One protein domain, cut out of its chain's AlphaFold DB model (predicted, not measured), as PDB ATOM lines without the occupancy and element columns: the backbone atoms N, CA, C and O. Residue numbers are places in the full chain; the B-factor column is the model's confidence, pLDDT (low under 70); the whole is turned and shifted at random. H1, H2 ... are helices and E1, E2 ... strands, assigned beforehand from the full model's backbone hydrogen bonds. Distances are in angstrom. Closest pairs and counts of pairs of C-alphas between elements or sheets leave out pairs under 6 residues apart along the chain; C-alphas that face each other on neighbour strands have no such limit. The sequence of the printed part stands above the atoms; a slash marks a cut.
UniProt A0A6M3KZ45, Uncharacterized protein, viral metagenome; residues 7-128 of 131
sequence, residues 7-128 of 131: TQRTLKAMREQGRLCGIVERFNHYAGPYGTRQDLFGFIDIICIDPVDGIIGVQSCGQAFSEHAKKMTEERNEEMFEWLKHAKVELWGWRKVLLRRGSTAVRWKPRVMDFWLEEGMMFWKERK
ATOM      1  N   THR A   7     221.871 224.137 111.250       94.75
ATOM      2  CA  THR A   7     222.032 224.129 109.787       94.75
ATOM      3  C   THR A   7     221.524 222.830 109.163       94.75
ATOM      4  O   THR A   7     220.762 222.855 108.201       94.75
ATOM      5  N   GLN A   8     221.862 221.673 109.746       95.19
ATOM      6  CA  GLN A   8     221.380 220.376 109.254       95.19
ATOM      7  C   GLN A   8     219.857 220.231 109.377       95.19
ATOM      8  O   GLN A   8     219.220 219.653 108.494       95.19
ATOM      9  N   ARG A   9     219.252 220.760 110.451       95.56
ATOM     10  CA  ARG A   9     217.788 220.780 110.613       95.56
ATOM     11  C   ARG A   9     217.125 221.695 109.591       95.56
ATOM     12  O   ARG A   9     216.122 221.296 109.007       95.56
ATOM     13  N   THR A  10     217.700 222.872 109.351       97.00
ATOM     14  CA  THR A  10     217.234 223.824 108.336       97.00
ATOM     15  C   THR A  10     217.272 223.201 106.943       97.00
ATOM     16  O   THR A  10     216.244 223.162 106.276       97.00
ATOM     17  N   LEU A  11     218.394 222.593 106.543       97.25
ATOM     18  CA  LEU A  11     218.510 221.901 105.252       97.25
ATOM     19  C   LEU A  11     217.482 220.781 105.093       97.25
ATOM     20  O   LEU A  11     216.897 220.632 104.023       97.25
ATOM     21  N   LYS A  12     217.244 219.990 106.150       96.56
ATOM     22  CA  LYS A  12     216.215 218.947 106.125       96.56
ATOM     23  C   LYS A  12     214.823 219.547 105.891       96.56
ATOM     24  O   LYS A  12     214.137 219.104 104.977       96.56
ATOM     25  N   ALA A  13     214.443 220.563 106.666       96.06
ATOM     26  CA  ALA A  13     213.133 221.205 106.551       96.06
ATOM     27  C   ALA A  13     212.920 221.877 105.184       96.06
ATOM     28  O   ALA A  13     211.832 221.795 104.627       96.06
ATOM     29  N   MET A  14     213.955 222.505 104.622       96.50
ATOM     30  CA  MET A  14     213.883 223.135 103.302       96.50
ATOM     31  C   MET A  14     213.743 222.112 102.174       96.50
ATOM     32  O   MET A  14     212.931 222.300 101.272       96.50
ATOM     33  N   ARG A  15     214.466 220.989 102.246       96.50
ATOM     34  CA  ARG A  15     214.320 219.893 101.274       96.50
ATOM     35  C   ARG A  15     212.933 219.258 101.328       96.50
ATOM     36  O   ARG A  15     212.371 218.955 100.285       96.50
ATOM     37  N   GLU A  16     212.362 219.100 102.523       96.50
ATOM     38  CA  GLU A  16     210.973 218.644 102.701       96.50
ATOM     39  C   GLU A  16     209.953 219.620 102.084       96.50
ATOM     40  O   GLU A  16     208.880 219.197 101.668       96.50
ATOM     41  N   GLN A  17     210.302 220.906 101.969       95.56
ATOM     42  CA  GLN A  17     209.517 221.935 101.274       95.56
ATOM     43  C   GLN A  17     209.801 221.999  99.761       95.56
ATOM     44  O   GLN A  17     209.302 222.893  99.084       95.56
ATOM     45  N   GLY A  18     210.604 221.079  99.215       97.69
ATOM     46  CA  GLY A  18     210.944 221.043  97.789       97.69
ATOM     47  C   GLY A  18     212.002 222.063  97.363       97.69
ATOM     48  O   GLY A  18     212.174 222.296  96.170       97.69
ATOM     49  N   ARG A  19     212.725 222.673  98.311       98.25
ATOM     50  CA  ARG A  19     213.761 223.670  98.012       98.25
ATOM     51  C   ARG A  19     215.091 223.009  97.664       98.25
ATOM     52  O   ARG A  19     215.534 222.073  98.338       98.25
ATOM     53  N   LEU A  20     215.778 223.557  96.662       98.38
ATOM     54  CA  LEU A  20     217.164 223.203  96.346       98.38
ATOM     55  C   LEU A  20     218.109 224.098  97.156       98.38
ATOM     56  O   LEU A  20     218.054 225.313  97.015       98.38
ATOM     57  N   CYS A  21     218.972 223.522  97.999       98.12
ATOM     58  CA  CYS A  21     219.814 224.285  98.931       98.12
ATOM     59  C   CYS A  21     221.313 224.044  98.710       98.12
ATOM     60  O   CYS A  21     221.738 222.895  98.567       98.12
ATOM     61  N   GLY A  22     222.108 225.110  98.811       97.62
ATOM     62  CA  GLY A  22     223.569 225.079  98.888       97.62
ATOM     63  C   GLY A  22     224.067 225.760 100.165       97.62
ATOM     64  O   GLY A  22     223.620 226.854 100.500       97.62
ATOM     65  N   ILE A  23     224.987 225.112 100.886       97.56
ATOM     66  CA  ILE A  23     225.675 225.727 102.031       97.56
ATOM     67  C   ILE A  23     226.736 226.678 101.477       97.56
ATOM     68  O   ILE A  23     227.540 226.269 100.639       97.56
ATOM     69  N   VAL A  24     226.743 227.919 101.951       96.62
ATOM     70  CA  VAL A  24     227.755 228.920 101.587       96.62
ATOM     71  C   VAL A  24     228.750 229.178 102.720       96.62
ATOM     72  O   VAL A  24     229.883 229.576 102.438       96.62
ATOM     73  N   GLU A  25     228.373 228.879 103.970       94.94
ATOM     74  CA  GLU A  25     229.289 228.921 105.111       94.94
ATOM     75  C   GLU A  25     230.423 227.896 104.944       94.94
ATOM     76  O   GLU A  25     230.191 226.696 104.769       94.94
ATOM     77  N   ARG A  26     231.671 228.361 105.031       93.75
ATOM     78  CA  ARG A  26     232.863 227.512 104.947       93.75
ATOM     79  C   ARG A  26     233.940 227.966 105.921       93.75
ATOM     80  O   ARG A  26     234.059 229.147 106.237       93.75
ATOM     81  N   PHE A  27     234.773 227.033 106.367       94.19
ATOM     82  CA  PHE A  27     235.979 227.387 107.106       94.19
ATOM     83  C   PHE A  27     237.095 227.766 106.132       94.19
ATOM     84  O   PHE A  27     237.455 226.976 105.260       94.19
ATOM     85  N   ASN A  28     237.634 228.974 106.272       93.69
ATOM     86  CA  ASN A  28     238.772 229.444 105.497       93.69
ATOM     87  C   ASN A  28     240.038 229.382 106.359       93.69
ATOM     88  O   ASN A  28     240.243 230.217 107.239       93.69
ATOM     89  N   HIS A  29     240.899 228.401 106.081       94.62
ATOM     90  CA  HIS A  29     242.164 228.199 106.795       94.62
ATOM     91  C   HIS A  29     243.166 229.347 106.607       94.62
ATOM     92  O   HIS A  29     244.050 229.515 107.438       94.62
ATOM     93  N   TYR A  30     243.021 230.143 105.546       93.62
ATOM     94  CA  TYR A  30     243.907 231.268 105.242       93.62
ATOM     95  C   TYR A  30     243.422 232.595 105.848       93.62
ATOM     96  O   TYR A  30     244.093 233.617 105.724       93.62
ATOM     97  N   ALA A  31     242.259 232.602 106.507       90.50
ATOM     98  CA  ALA A  31     241.703 233.790 107.144       90.50
ATOM     99  C   ALA A  31     242.222 233.940 108.586       90.50
ATOM    100  O   ALA A  31     241.574 233.511 109.542       90.50
ATOM    101  N   GLY A  32     243.392 234.568 108.730       88.25
ATOM    102  CA  GLY A  32     244.033 234.837 110.022       88.25
ATOM    103  C   GLY A  32     244.839 233.652 110.580       88.25
ATOM    104  O   GLY A  32     244.899 232.595 109.956       88.25
ATOM    105  N   PRO A  33     245.468 233.804 111.763       92.00
ATOM    106  CA  PRO A  33     246.421 232.827 112.307       92.00
ATOM    107  C   PRO A  33     245.808 231.461 112.649       92.00
ATOM    108  O   PRO A  33     246.526 230.468 112.696       92.00
ATOM    109  N   TYR A  34     244.493 231.402 112.873       93.94
ATOM    110  CA  TYR A  34     243.780 230.171 113.228       93.94
ATOM    111  C   TYR A  34     242.719 229.764 112.199       93.94
ATOM    112  O   TYR A  34     241.988 228.809 112.446       93.94
ATOM    113  N   GLY A  35     242.626 230.460 111.060       93.69
ATOM    114  CA  GLY A  35     241.494 230.348 110.143       93.69
ATOM    115  C   GLY A  35     240.194 230.917 110.727       93.69
ATOM    116  O   GLY A  35     240.052 231.113 111.934       93.69
ATOM    117  N   THR A  36     239.222 231.197 109.862       94.00
ATOM    118  CA  THR A  36     237.942 231.807 110.257       94.00
ATOM    119  C   THR A  36     236.793 231.174 109.476       94.00
ATOM    120  O   THR A  36     236.928 230.899 108.281       94.00
ATOM    121  N   ARG A  37     235.646 230.932 110.131       93.12
ATOM    122  CA  ARG A  37     234.403 230.588 109.417       93.12
ATOM    123  C   ARG A  37     233.882 231.830 108.712       93.12
ATOM    124  O   ARG A  37     233.740 232.876 109.336       93.12
ATOM    125  N   GLN A  38     233.612 231.696 107.425       92.88
ATOM    126  CA  GLN A  38     233.068 232.755 106.594       92.88
ATOM    127  C   GLN A  38     231.725 232.288 106.052       92.88
ATOM    128  O   GLN A  38     231.636 231.226 105.435       92.88
ATOM    129  N   ASP A  39     230.703 233.087 106.306       94.69
ATOM    130  CA  ASP A  39     229.386 233.028 105.688       94.69
ATOM    131  C   ASP A  39     229.337 234.042 104.527       94.69
ATOM    132  O   ASP A  39     230.269 234.826 104.305       94.69
ATOM    133  N   LEU A  40     228.280 233.995 103.716       96.94
ATOM    134  CA  LEU A  40     228.101 234.989 102.664       96.94
ATOM    135  C   LEU A  40     227.590 236.296 103.295       96.94
ATOM    136  O   LEU A  40     226.630 236.294 104.067       96.94
ATOM    137  N   PHE A  41     228.262 237.406 102.975       96.44
ATOM    138  CA  PHE A  41     227.954 238.766 103.447       96.44
ATOM    139  C   PHE A  41     227.896 238.959 104.972       96.44
ATOM    140  O   PHE A  41     227.383 239.964 105.453       96.44
ATOM    141  N   GLY A  42     228.438 238.036 105.769       94.75
ATOM    142  CA  GLY A  42     228.398 238.164 107.224       94.75
ATOM    143  C   GLY A  42     227.117 237.629 107.870       94.75
ATOM    144  O   GLY A  42     227.000 237.750 109.093       94.75
ATOM    145  N   PHE A  43     226.138 237.119 107.108       96.06
ATOM    146  CA  PHE A  43     224.840 236.709 107.666       96.06
ATOM    147  C   PHE A  43     224.045 235.660 106.868       96.06
ATOM    148  O   PHE A  43     222.894 235.405 107.219       96.06
ATOM    149  N   ILE A  44     224.587 235.086 105.793       98.00
ATOM    150  CA  ILE A  44     223.910 234.040 105.013       98.00
ATOM    151  C   ILE A  44     224.724 232.750 105.106       98.00
ATOM    152  O   ILE A  44     225.788 232.642 104.497       98.00
ATOM    153  N   ASP A  45     224.201 231.749 105.815       97.38
ATOM    154  CA  ASP A  45     224.805 230.413 105.914       97.38
ATOM    155  C   ASP A  45     224.478 229.524 104.699       97.38
ATOM    156  O   ASP A  45     225.264 228.653 104.306       97.38
ATOM    157  N   ILE A  46     223.274 229.692 104.137       98.38
ATOM    158  CA  ILE A  46     222.683 228.854 103.083       98.38
ATOM    159  C   ILE A  46     222.025 229.758 102.030       98.38
ATOM    160  O   ILE A  46     221.366 230.736 102.365       98.38
ATOM    161  N   ILE A  47     222.122 229.378 100.757       98.25
ATOM    162  CA  ILE A  47     221.235 229.879  99.697       98.25
ATOM    163  C   ILE A  47     220.302 228.747  99.286       98.25
ATOM    164  O   ILE A  47     220.731 227.594  99.163       98.25
ATOM    165  N   CYS A  48     219.031 229.057  99.045       97.94
ATOM    166  CA  CYS A  48     218.126 228.112  98.409       97.94
ATOM    167  C   CYS A  48     217.321 228.711  97.257       97.94
ATOM    168  O   CYS A  48     217.116 229.919  97.180       97.94
ATOM    169  N   ILE A  49     216.894 227.824  96.359       98.38
ATOM    170  CA  ILE A  49     215.919 228.094  95.309       98.38
ATOM    171  C   ILE A  49     214.587 227.527  95.801       98.38
ATOM    172  O   ILE A  49     214.426 226.307  95.924       98.38
ATOM    173  N   ASP A  50     213.674 228.428  96.144       97.88
ATOM    174  CA  ASP A  50     212.302 228.158  96.537       97.88
ATOM    175  C   ASP A  50     211.391 228.088  95.300       97.88
ATOM    176  O   ASP A  50     211.522 228.914  94.392       97.88
ATOM    177  N   PRO A  51     210.470 227.109  95.238       97.00
ATOM    178  CA  PRO A  51     209.597 226.921  94.079       97.00
ATOM    179  C   PRO A  51     208.597 228.065  93.839       97.00
ATOM    180  O   PRO A  51     208.029 228.136  92.752       97.00
ATOM    181  N   VAL A  52     208.352 228.926  94.830       95.56
ATOM    182  CA  VAL A  52     207.391 230.037  94.771       95.56
ATOM    183  C   VAL A  52     208.107 231.386  94.800       95.56
ATOM    184  O   VAL A  52     207.837 232.245  93.967       95.56
ATOM    185  N   ASP A  53     209.023 231.569  95.748       95.06
ATOM    186  CA  ASP A  53     209.673 232.850  96.038       95.06
ATOM    187  C   ASP A  53     211.013 233.050  95.304       95.06
ATOM    188  O   ASP A  53     211.613 234.121  95.395       95.06
ATOM    189  N   GLY A  54     211.502 232.045  94.568       96.81
ATOM    190  CA  GLY A  54     212.774 232.126  93.853       96.81
ATOM    191  C   GLY A  54     213.978 232.021  94.792       96.81
ATOM    192  O   GLY A  54     214.072 231.091  95.589       96.81
ATOM    193  N   ILE A  55     214.953 232.925  94.676       98.31
ATOM    194  CA  ILE A  55     216.170 232.866  95.501       98.31
ATOM    195  C   ILE A  55     215.869 233.357  96.922       98.31
ATOM    196  O   ILE A  55     215.287 234.425  97.112       98.31
ATOM    197  N   ILE A  56     216.324 232.599  97.922       98.50
ATOM    198  CA  ILE A  56     216.236 232.966  99.338       98.50
ATOM    199  C   ILE A  56     217.605 232.810 100.009       98.50
ATOM    200  O   ILE A  56     218.225 231.741  99.955       98.50
ATOM    201  N   GLY A  57     218.049 233.872 100.683       98.56
ATOM    202  CA  GLY A  57     219.177 233.841 101.614       98.56
ATOM    203  C   GLY A  57     218.724 233.326 102.979       98.56
ATOM    204  O   GLY A  57     217.648 233.675 103.457       98.56
ATOM    205  N   VAL A  58     219.501 232.458 103.615       98.50
ATOM    206  CA  VAL A  58     219.067 231.761 104.828       98.50
ATOM    207  C   VAL A  58     220.150 231.824 105.889       98.50
ATOM    208  O   VAL A  58     221.255 231.322 105.684       98.50
ATOM    209  N   GLN A  59     219.781 232.346 107.058       98.00
ATOM    210  CA  GLN A  59     220.583 232.239 108.271       98.00
ATOM    211  C   GLN A  59     220.012 231.159 109.181       98.00
ATOM    212  O   GLN A  59     218.807 231.095 109.421       98.00
ATOM    213  N   SER A  60     220.874 230.307 109.724       96.75
ATOM    214  CA  SER A  60     220.498 229.228 110.630       96.75
ATOM    215  C   SER A  60     221.173 229.404 111.986       96.75
ATOM    216  O   SER A  60     222.378 229.581 112.095       96.75
ATOM    217  N   CYS A  61     220.400 229.337 113.066       94.81
ATOM    218  CA  CYS A  61     220.926 229.522 114.411       94.81
ATOM    219  C   CYS A  61     220.268 228.584 115.427       94.81
ATOM    220  O   CYS A  61     219.196 228.005 115.218       94.81
ATOM    221  N   GLY A  62     220.962 228.392 116.549       90.50
ATOM    222  CA  GLY A  62     220.455 227.646 117.696       90.50
ATOM    223  C   GLY A  62     219.537 228.509 118.562       90.50
ATOM    224  O   GLY A  62     218.404 228.803 118.194       90.50
ATOM    225  N   GLN A  63     220.027 228.877 119.749       86.56
ATOM    226  CA  GLN A  63     219.278 229.684 120.721       86.56
ATOM    227  C   GLN A  63     219.437 231.203 120.510       86.56
ATOM    228  O   GLN A  63     218.599 231.965 120.980       86.56
ATOM    229  N   ALA A  64     220.454 231.642 119.762       93.25
ATOM    230  CA  ALA A  64     220.826 233.047 119.549       93.25
ATOM    231  C   ALA A  64     219.953 233.788 118.507       93.25
ATOM    232  O   ALA A  64     220.431 234.631 117.755       93.25
ATOM    233  N   PHE A  65     218.659 233.469 118.418       94.94
ATOM    234  CA  PHE A  65     217.792 233.966 117.341       94.94
ATOM    235  C   PHE A  65     217.718 235.498 117.280       94.94
ATOM    236  O   PHE A  65     217.875 236.080 116.213       94.94
ATOM    237  N   SER A  66     217.509 236.160 118.420       95.06
ATOM    238  CA  SER A  66     217.417 237.624 118.463       95.06
ATOM    239  C   SER A  66     218.754 238.308 118.158       95.06
ATOM    240  O   SER A  66     218.760 239.381 117.570       95.06
ATOM    241  N   GLU A  67     219.878 237.685 118.521       96.69
ATOM    242  CA  GLU A  67     221.219 238.209 118.232       96.69
ATOM    243  C   GLU A  67     221.508 238.166 116.730       96.69
ATOM    244  O   GLU A  67     221.960 239.157 116.168       96.69
ATOM    245  N   HIS A  68     221.169 237.065 116.052       96.69
ATOM    246  CA  HIS A  68     221.294 236.986 114.594       96.69
ATOM    247  C   HIS A  68     220.353 237.957 113.879       96.69
ATOM    248  O   HIS A  68     220.770 238.592 112.917       96.69
ATOM    249  N   ALA A  69     219.118 238.118 114.365       97.06
ATOM    250  CA  ALA A  69     218.198 239.119 113.833       97.06
ATOM    251  C   ALA A  69     218.809 240.525 113.905       97.06
ATOM    252  O   ALA A  69     218.867 241.212 112.893       97.06
ATOM    253  N   LYS A  70     219.344 240.898 115.075       97.12
ATOM    254  CA  LYS A  70     220.024 242.177 115.289       97.12
ATOM    255  C   LYS A  70     221.242 242.339 114.378       97.12
ATOM    256  O   LYS A  70     221.389 243.367 113.728       97.12
ATOM    257  N   LYS A  71     222.092 241.309 114.285       96.38
ATOM    258  CA  LYS A  71     223.268 241.309 113.405       96.38
ATOM    259  C   LYS A  71     222.872 241.615 111.959       96.38
ATOM    260  O   LYS A  71     223.515 242.428 111.312       96.38
ATOM    261  N   MET A  72     221.800 240.993 111.471       96.81
ATOM    262  CA  MET A  72     221.296 241.182 110.109       96.81
ATOM    263  C   MET A  72     220.710 242.582 109.885       96.81
ATOM    264  O   MET A  72     220.994 243.200 108.869       96.81
ATOM    265  N   THR A  73     219.902 243.091 110.820       95.62
ATOM    266  CA  THR A  73     219.166 244.353 110.632       95.62
ATOM    267  C   THR A  73     219.929 245.602 111.056       95.62
ATOM    268  O   THR A  73     219.535 246.699 110.678       95.62
ATOM    269  N   GLU A  74     220.978 245.468 111.867       96.00
ATOM    270  CA  GLU A  74     221.748 246.603 112.393       96.00
ATOM    271  C   GLU A  74     223.211 246.546 111.940       96.00
ATOM    272  O   GLU A  74     223.691 247.471 111.294       96.00
ATOM    273  N   GLU A  75     223.926 245.455 112.230       97.00
ATOM    274  CA  GLU A  75     225.379 245.364 111.978       97.00
ATOM    275  C   GLU A  75     225.743 245.058 110.518       97.00
ATOM    276  O   GLU A  75     226.868 245.325 110.092       97.00
ATOM    277  N   ARG A  76     224.823 244.441 109.773       97.06
ATOM    278  CA  ARG A  76     224.938 244.090 108.346       97.06
ATOM    279  C   ARG A  76     223.790 244.681 107.534       97.06
ATOM    280  O   ARG A  76     223.346 244.097 106.551       97.06
ATOM    281  N   ASN A  77     223.268 245.822 107.987       96.56
ATOM    282  CA  ASN A  77     222.091 246.446 107.395       96.56
ATOM    283  C   ASN A  77     222.309 246.815 105.919       96.56
ATOM    284  O   ASN A  77     221.399 246.655 105.116       96.56
ATOM    285  N   GLU A  78     223.506 247.277 105.547       97.38
ATOM    286  CA  GLU A  78     223.818 247.640 104.160       97.38
ATOM    287  C   GLU A  78     223.770 246.416 103.239       97.38
ATOM    288  O   GLU A  78     223.072 246.431 102.223       97.38
ATOM    289  N   GLU A  79     224.438 245.323 103.617       98.25
ATOM    290  CA  GLU A  79     224.436 244.083 102.845       98.25
ATOM    291  C   GLU A  79     223.054 243.417 102.825       98.25
ATOM    292  O   GLU A  79     222.630 242.891 101.794       98.25
ATOM    293  N   MET A  80     222.336 243.464 103.950       98.00
ATOM    294  CA  MET A  80     220.960 242.987 104.059       98.00
ATOM    295  C   MET A  80     220.044 243.762 103.109       98.00
ATOM    296  O   MET A  80     219.311 243.154 102.330       98.00
ATOM    297  N   PHE A  81     220.096 245.094 103.132       97.88
ATOM    298  CA  PHE A  81     219.253 245.940 102.293       97.88
ATOM    299  C   PHE A  81     219.552 245.743 100.804       97.88
ATOM    300  O   PHE A  81     218.620 245.633 100.008       97.88
ATOM    301  N   GLU A  82     220.829 245.648 100.422       98.12
ATOM    302  CA  GLU A  82     221.215 245.395  99.030       98.12
ATOM    303  C   GLU A  82     220.728 244.025  98.545       98.12
ATOM    304  O   GLU A  82     220.152 243.922  97.462       98.12
ATOM    305  N   TRP A  83     220.867 242.978  99.364       98.19
ATOM    306  CA  TRP A  83     220.331 241.655  99.039       98.19
ATOM    307  C   TRP A  83     218.808 241.680  98.861       98.19
ATOM    308  O   TRP A  83     218.282 241.118  97.896       98.19
ATOM    309  N   LEU A  84     218.092 242.350  99.770       98.19
ATOM    310  CA  LEU A  84     216.630 242.394  99.779       98.19
ATOM    311  C   LEU A  84     216.012 243.073  98.548       98.19
ATOM    312  O   LEU A  84     214.844 242.823  98.250       98.19
ATOM    313  N   LYS A  85     216.782 243.862  97.786       97.62
ATOM    314  CA  LYS A  85     216.361 244.372  96.466       97.62
ATOM    315  C   LYS A  85     216.167 243.261  95.430       97.62
ATOM    316  O   LYS A  85     215.473 243.470  94.436       97.62
ATOM    317  N   HIS A  86     216.790 242.104  95.639       97.44
ATOM    318  CA  HIS A  86     216.853 241.017  94.665       97.44
ATOM    319  C   HIS A  86     216.236 239.708  95.161       97.44
ATOM    320  O   HIS A  86     215.765 238.915  94.347       97.44
ATOM    321  N   ALA A  87     216.258 239.453  96.469       98.00
ATOM    322  CA  ALA A  87     215.849 238.176  97.037       98.00
ATOM    323  C   ALA A  87     215.399 238.316  98.495       98.00
ATOM    324  O   ALA A  87     215.887 239.166  99.235       98.00
ATOM    325  N   LYS A  88     214.502 237.436  98.946       98.19
ATOM    326  CA  LYS A  88     214.085 237.389 100.356       98.19
ATOM    327  C   LYS A  88     215.183 236.794 101.236       98.19
ATOM    328  O   LYS A  88     216.095 236.110 100.755       98.19
ATOM    329  N   VAL A  89     215.059 237.014 102.543       98.62
ATOM    330  CA  VAL A  89     215.895 236.358 103.552       98.62
ATOM    331  C   VAL A  89     215.030 235.695 104.616       98.62
ATOM    332  O   VAL A  89     214.010 236.241 105.031       98.62
ATOM    333  N   GLU A  90     215.453 234.526 105.088       98.44
ATOM    334  CA  GLU A  90     214.827 233.824 106.205       98.44
ATOM    335  C   GLU A  90     215.840 233.555 107.324       98.44
ATOM    336  O   GLU A  90     216.882 232.931 107.112       98.44
ATOM    337  N   LEU A  91     215.501 233.942 108.553       98.38
ATOM    338  CA  LEU A  91     216.228 233.536 109.753       98.38
ATOM    339  C   LEU A  91     215.528 232.346 110.411       98.38
ATOM    340  O   LEU A  91     214.375 232.436 110.835       98.38
ATOM    341  N   TRP A  92     216.258 231.245 110.548       97.81
ATOM    342  CA  TRP A  92     215.797 229.990 111.125       97.81
ATOM    343  C   TRP A  92     216.445 229.735 112.483       97.81
ATOM    344  O   TRP A  92     217.651 229.537 112.591       97.81
ATOM    345  N   GLY A  93     215.623 229.666 113.524       96.00
ATOM    346  CA  GLY A  93     215.982 229.205 114.860       96.00
ATOM    347  C   GLY A  93     215.331 227.870 115.179       96.00
ATOM    348  O   GLY A  93     214.256 227.549 114.674       96.00
ATOM    349  N   TRP A  94     215.931 227.101 116.080       93.75
ATOM    350  CA  TRP A  94     215.384 225.809 116.494       93.75
ATOM    351  C   TRP A  94     215.239 225.736 118.007       93.75
ATOM    352  O   TRP A  94     216.199 225.925 118.754       93.75
ATOM    353  N   ARG A  95     214.037 225.384 118.475       90.12
ATOM    354  CA  ARG A  95     213.770 225.157 119.903       90.12
ATOM    355  C   ARG A  95     213.175 223.785 120.159       90.12
ATOM    356  O   ARG A  95     212.425 223.253 119.339       90.12
ATOM    357  N   LYS A  96     213.484 223.226 121.326       90.62
ATOM    358  CA  LYS A  96     212.827 222.017 121.826       90.62
ATOM    359  C   LYS A  96     211.464 222.393 122.393       90.62
ATOM    360  O   LYS A  96     211.342 223.356 123.142       90.62
ATOM    361  N   VAL A  97     210.447 221.619 122.047       91.00
ATOM    362  CA  VAL A  97     209.087 221.745 122.570       91.00
ATOM    363  C   VAL A  97     208.633 220.361 123.007       91.00
ATOM    364  O   VAL A  97     208.859 219.388 122.285       91.00
ATOM    365  N   LEU A  98     208.003 220.257 124.177       93.44
ATOM    366  CA  LEU A  98     207.417 218.995 124.633       93.44
ATOM    367  C   LEU A  98     206.347 218.524 123.640       93.44
ATOM    368  O   LEU A  98     205.583 219.335 123.111       93.44
ATOM    369  N   LEU A  99     206.272 217.216 123.391       90.44
ATOM    370  CA  LEU A  99     205.241 216.643 122.519       90.44
ATOM    371  C   LEU A  99     203.836 216.854 123.088       90.44
ATOM    372  O   LEU A  99     202.899 217.137 122.346       90.44
ATOM    373  N   ARG A 100     203.698 216.709 124.408       91.12
ATOM    374  CA  ARG A 100     202.466 216.916 125.176       91.12
ATOM    375  C   ARG A 100     202.834 217.488 126.544       91.12
ATOM    376  O   ARG A 100     203.939 217.248 127.035       91.12
ATOM    377  N   ARG A 101     201.920 218.233 127.171       88.06
ATOM    378  CA  ARG A 101     202.119 218.756 128.533       88.06
ATOM    379  C   ARG A 101     202.376 217.589 129.499       88.06
ATOM    380  O   ARG A 101     201.637 216.614 129.470       88.06
ATOM    381  N   GLY A 102     203.434 217.681 130.307       89.38
ATOM    382  CA  GLY A 102     203.836 216.630 131.255       89.38
ATOM    383  C   GLY A 102     204.646 215.469 130.658       89.38
ATOM    384  O   GLY A 102     205.040 214.572 131.393       89.38
ATOM    385  N   SER A 103     204.922 215.468 129.348       91.31
ATOM    386  CA  SER A 103     205.813 214.479 128.726       91.31
ATOM    387  C   SER A 103     207.289 214.851 128.913       91.31
ATOM    388  O   SER A 103     207.621 216.027 129.032       91.31
ATOM    389  N   THR A 104     208.183 213.863 128.857       91.12
ATOM    390  CA  THR A 104     209.639 214.057 128.726       91.12
ATOM    391  C   THR A 104     210.103 214.071 127.267       91.12
ATOM    392  O   THR A 104     211.214 214.505 126.963       91.12
ATOM    393  N   ALA A 105     209.257 213.614 126.341       92.25
ATOM    394  CA  ALA A 105     209.590 213.536 124.931       92.25
ATOM    395  C   ALA A 105     209.487 214.917 124.265       92.25
ATOM    396  O   ALA A 105     208.477 215.620 124.380       92.25
ATOM    397  N   VAL A 106     210.541 215.294 123.535       92.25
ATOM    398  CA  VAL A 106     210.672 216.588 122.854       92.25
ATOM    399  C   VAL A 106     210.652 216.435 121.340       92.25
ATOM    400  O   VAL A 106     211.219 215.498 120.784       92.25
ATOM    401  N   ARG A 107     210.081 217.431 120.666       90.75
ATOM    402  CA  ARG A 107     210.290 217.683 119.240       90.75
ATOM    403  C   ARG A 107     211.002 219.008 119.036       90.75
ATOM    404  O   ARG A 107     210.875 219.927 119.843       90.75
ATOM    405  N   TRP A 108     211.731 219.119 117.938       91.50
ATOM    406  CA  TRP A 108     212.293 220.391 117.507       91.50
ATOM    407  C   TRP A 108     211.260 221.130 116.669       91.50
ATOM    408  O   TRP A 108     210.756 220.579 115.695       91.50
ATOM    409  N   LYS A 109     210.932 222.359 117.065       91.56
ATOM    410  CA  LYS A 109     210.042 223.246 116.315       91.56
ATOM    411  C   LYS A 109     210.871 224.406 115.757       91.56
ATOM    412  O   LYS A 109     211.585 225.035 116.548       91.56
ATOM    413  N   PRO A 110     210.794 224.689 114.445       94.06
ATOM    414  CA  PRO A 110     211.460 225.849 113.883       94.06
ATOM    415  C   PRO A 110     210.761 227.136 114.336       94.06
ATOM    416  O   PRO A 110     209.541 227.178 114.526       94.06
ATOM    417  N   ARG A 111     211.564 228.178 114.516       94.31
ATOM    418  CA  ARG A 111     211.177 229.582 114.605       94.31
ATOM    419  C   ARG A 111     211.710 230.235 113.336       94.31
ATOM    420  O   ARG A 111     212.906 230.135 113.097       94.31
ATOM    421  N   VAL A 112     210.846 230.827 112.520       96.69
ATOM    422  CA  VAL A 112     211.245 231.390 111.222       96.69
ATOM    423  C   VAL A 112     210.808 232.840 111.164       96.69
ATOM    424  O   VAL A 112     209.644 233.126 111.447       96.69
ATOM    425  N   MET A 113     211.733 233.730 110.827       97.75
ATOM    426  CA  MET A 113     211.455 235.134 110.559       97.75
ATOM    427  C   MET A 113     211.824 235.454 109.120       97.75
ATOM    428  O   MET A 113     212.956 235.218 108.706       97.75
ATOM    429  N   ASP A 114     210.844 235.960 108.387       98.00
ATOM    430  CA  ASP A 114     210.980 236.382 107.002       98.00
ATOM    431  C   ASP A 114     211.379 237.850 106.962       98.00
ATOM    432  O   ASP A 114     210.866 238.633 107.762       98.00
ATOM    433  N   PHE A 115     212.232 238.211 106.010       98.38
ATOM    434  CA  PHE A 115     212.599 239.582 105.686       98.38
ATOM    435  C   PHE A 115     212.416 239.820 104.188       98.38
ATOM    436  O   PHE A 115     212.783 238.973 103.366       98.38
ATOM    437  N   TRP A 116     211.853 240.970 103.835       98.06
ATOM    438  CA  TRP A 116     211.645 241.385 102.450       98.06
ATOM    439  C   TRP A 116     211.694 242.908 102.330       98.06
ATOM    440  O   TRP A 116     211.600 243.623 103.329       98.06
ATOM    441  N   LEU A 117     211.841 243.389 101.099       97.56
ATOM    442  CA  LEU A 117     211.701 244.798 100.766       97.56
ATOM    443  C   LEU A 117     210.337 245.036 100.118       97.56
ATOM    444  O   LEU A 117     209.912 244.267  99.258       97.56
ATOM    445  N   GLU A 118     209.669 246.113 100.506       96.75
ATOM    446  CA  GLU A 118     208.428 246.582  99.892       96.75
ATOM    447  C   GLU A 118     208.464 248.113  99.874       96.75
ATOM    448  O   GLU A 118     208.803 248.735 100.875       96.75
ATOM    449  N   GLU A 119     208.234 248.722  98.708       94.69
ATOM    450  CA  GLU A 119     208.313 250.184  98.510       94.69
ATOM    451  C   GLU A 119     209.614 250.835  99.035       94.69
ATOM    452  O   GLU A 119     209.633 251.972  99.502       94.69
ATOM    453  N   GLY A 120     210.738 250.110  98.967       93.69
ATOM    454  CA  GLY A 120     212.038 250.591  99.452       93.69
ATOM    455  C   GLY A 120     212.208 250.552 100.974       93.69
ATOM    456  O   GLY A 120     213.246 250.975 101.476       93.69
ATOM    457  N   MET A 121     211.234 250.015 101.711       95.75
ATOM    458  CA  MET A 121     211.316 249.786 103.149       95.75
ATOM    459  C   MET A 121     211.511 248.298 103.449       95.75
ATOM    460  O   MET A 121     210.910 247.432 102.814       95.75
ATOM    461  N   MET A 122     212.374 247.996 104.422       96.44
ATOM    462  CA  MET A 122     212.579 246.629 104.897       96.44
ATOM    463  C   MET A 122     211.483 246.255 105.894       96.44
ATOM    464  O   MET A 122     211.282 246.938 106.898       96.44
ATOM    465  N   PHE A 123     210.838 245.121 105.650       97.19
ATOM    466  CA  PHE A 123     209.846 244.529 106.533       97.19
ATOM    467  C   PHE A 123     210.309 243.164 107.016       97.19
ATOM    468  O   PHE A 123     211.078 242.467 106.348       97.19
ATOM    469  N   TRP A 124     209.805 242.764 108.181       96.94
ATOM    470  CA  TRP A 124     210.015 241.424 108.697       96.94
ATOM    471  C   TRP A 124     208.793 240.893 109.432       96.94
ATOM    472  O   TRP A 124     207.983 241.638 109.991       96.94
ATOM    473  N   LYS A 125     208.663 239.568 109.453       96.56
ATOM    474  CA  LYS A 125     207.568 238.887 110.144       96.56
ATOM    475  C   LYS A 125     207.985 237.509 110.614       96.56
ATOM    476  O   LYS A 125     208.459 236.683 109.842       96.56
ATOM    477  N   GLU A 126     207.734 237.225 111.888       95.06
ATOM    478  CA  GLU A 126     207.848 235.863 112.401       95.06
ATOM    479  C   GLU A 126     206.647 235.026 111.934       95.06
ATOM    480  O   GLU A 126     205.483 235.390 112.150       95.06
ATOM    481  N   ARG A 127     206.914 233.876 111.304       93.75
ATOM    482  CA  ARG A 127     205.868 232.939 110.888       93.75
ATOM    483  C   ARG A 127     205.159 232.410 112.130       93.75
ATOM    484  O   ARG A 127     205.775 231.800 113.008       93.75
ATOM    485  N   LYS A 128     203.834 232.579 112.192       79.94
ATOM    486  CA  LYS A 128     203.017 231.906 113.212       79.94
ATOM    487  C   LYS A 128     203.202 230.409 113.013       79.94
ATOM    488  O   LYS A 128     202.790 229.871 111.991       79.94
TER     489      LYS A 128
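What this domain is: This is residues 7 to 128 of the 131 residues of an uncharacterized protein of viral metagenome (UniProt A0A6M3KZ45). A strongly twisted sheet of six strands curls round helix H1 on one face, with H2 and H3 packed over the other face; two hairpins reach away from this body, the small E2 and E3 at one side and the tip of the long E6 and E7 at another. The 122 printed residues run H1 E1 E2 E3 E4 E5 H2 H3 E6 E7 E8, three named helices and eight named strands, mixed in class. The large sheet, order E1 E4 E5 E6 E7 E8, is mixed, with E5 and E6 parallel; E2 and E3 form a separate antiparallel sheet. The whole is compact, with a radius of gyration of the C-alphas of 15.6 A and spans of 46 by 44 by 28 A.

How they stand to each other: H1, residues 7 to 16, is on the large sheet. The closest C-alphas of H1 and the edge strand E1, residues 20 to 23, are those of Leu 11 and Cys 21, 6.9 A apart. E1 runs on into E2, residues 26 to 28, at 24 degrees. E2 and E3, residues 36 to 38, form a hairpin, N 26 to O 38 being 2.9 A. E4, residues 46 to 50, is antiparallel to E1, with N 22 to O 47 at 2.9 A. E4 and E5, residues 54 to 61, form a hairpin, with N 48 to O 56 at 2.9 A. H2, residues 65 to 75, and H3, residues 77 to 84, lie on the same face, opposite H1, in three layers, helices on both faces of the sheet. They only just touch, only at the corner, with 3 pairs of C-alphas within 8 A, the closest Met 72 and Met 80, 6.3 A, about perpendicular at 81 degrees. E6, residues 88 to 98, is parallel to E5, with N 59 to O 90 at 3.0 A; E5, H2 H3, E6 is a strand-helix-strand unit, two parallel neighbour strands joined through helices, its crossover right-handed. H2 lies over E6 at a height over the sheet of 9.3 A, along the strands. E7, residues 106 to 118, and E8, residues 121 to 126, complete a meander with E6, each strand the antiparallel neighbour of the one before; N 93 to O 111 is 2.8 A and N 116 to O 123 is 3.0 A. H3 lies over E7 at a height of 8.6 A, across the strands. In H1, H2 and H3 every O i to N i+4 pair is within hydrogen-bond range.

Where its parts are: H1 begins at C-alpha 7, (222.032, 224.129, 109.787), and is 14.2 A long. E5 spans 22.3 A, H2 14.7 A, E6 31.2 A, E7 37.8 A and E8 17.1 A. E8 ends at C-alpha 126, (207.848, 235.863, 112.401).

The domain as a whole: The C-alphas farthest apart, of Tyr 30 and Gly 102, are 50.0 A apart. The printed part has no cut, no link is long, and no printed residue is under 70.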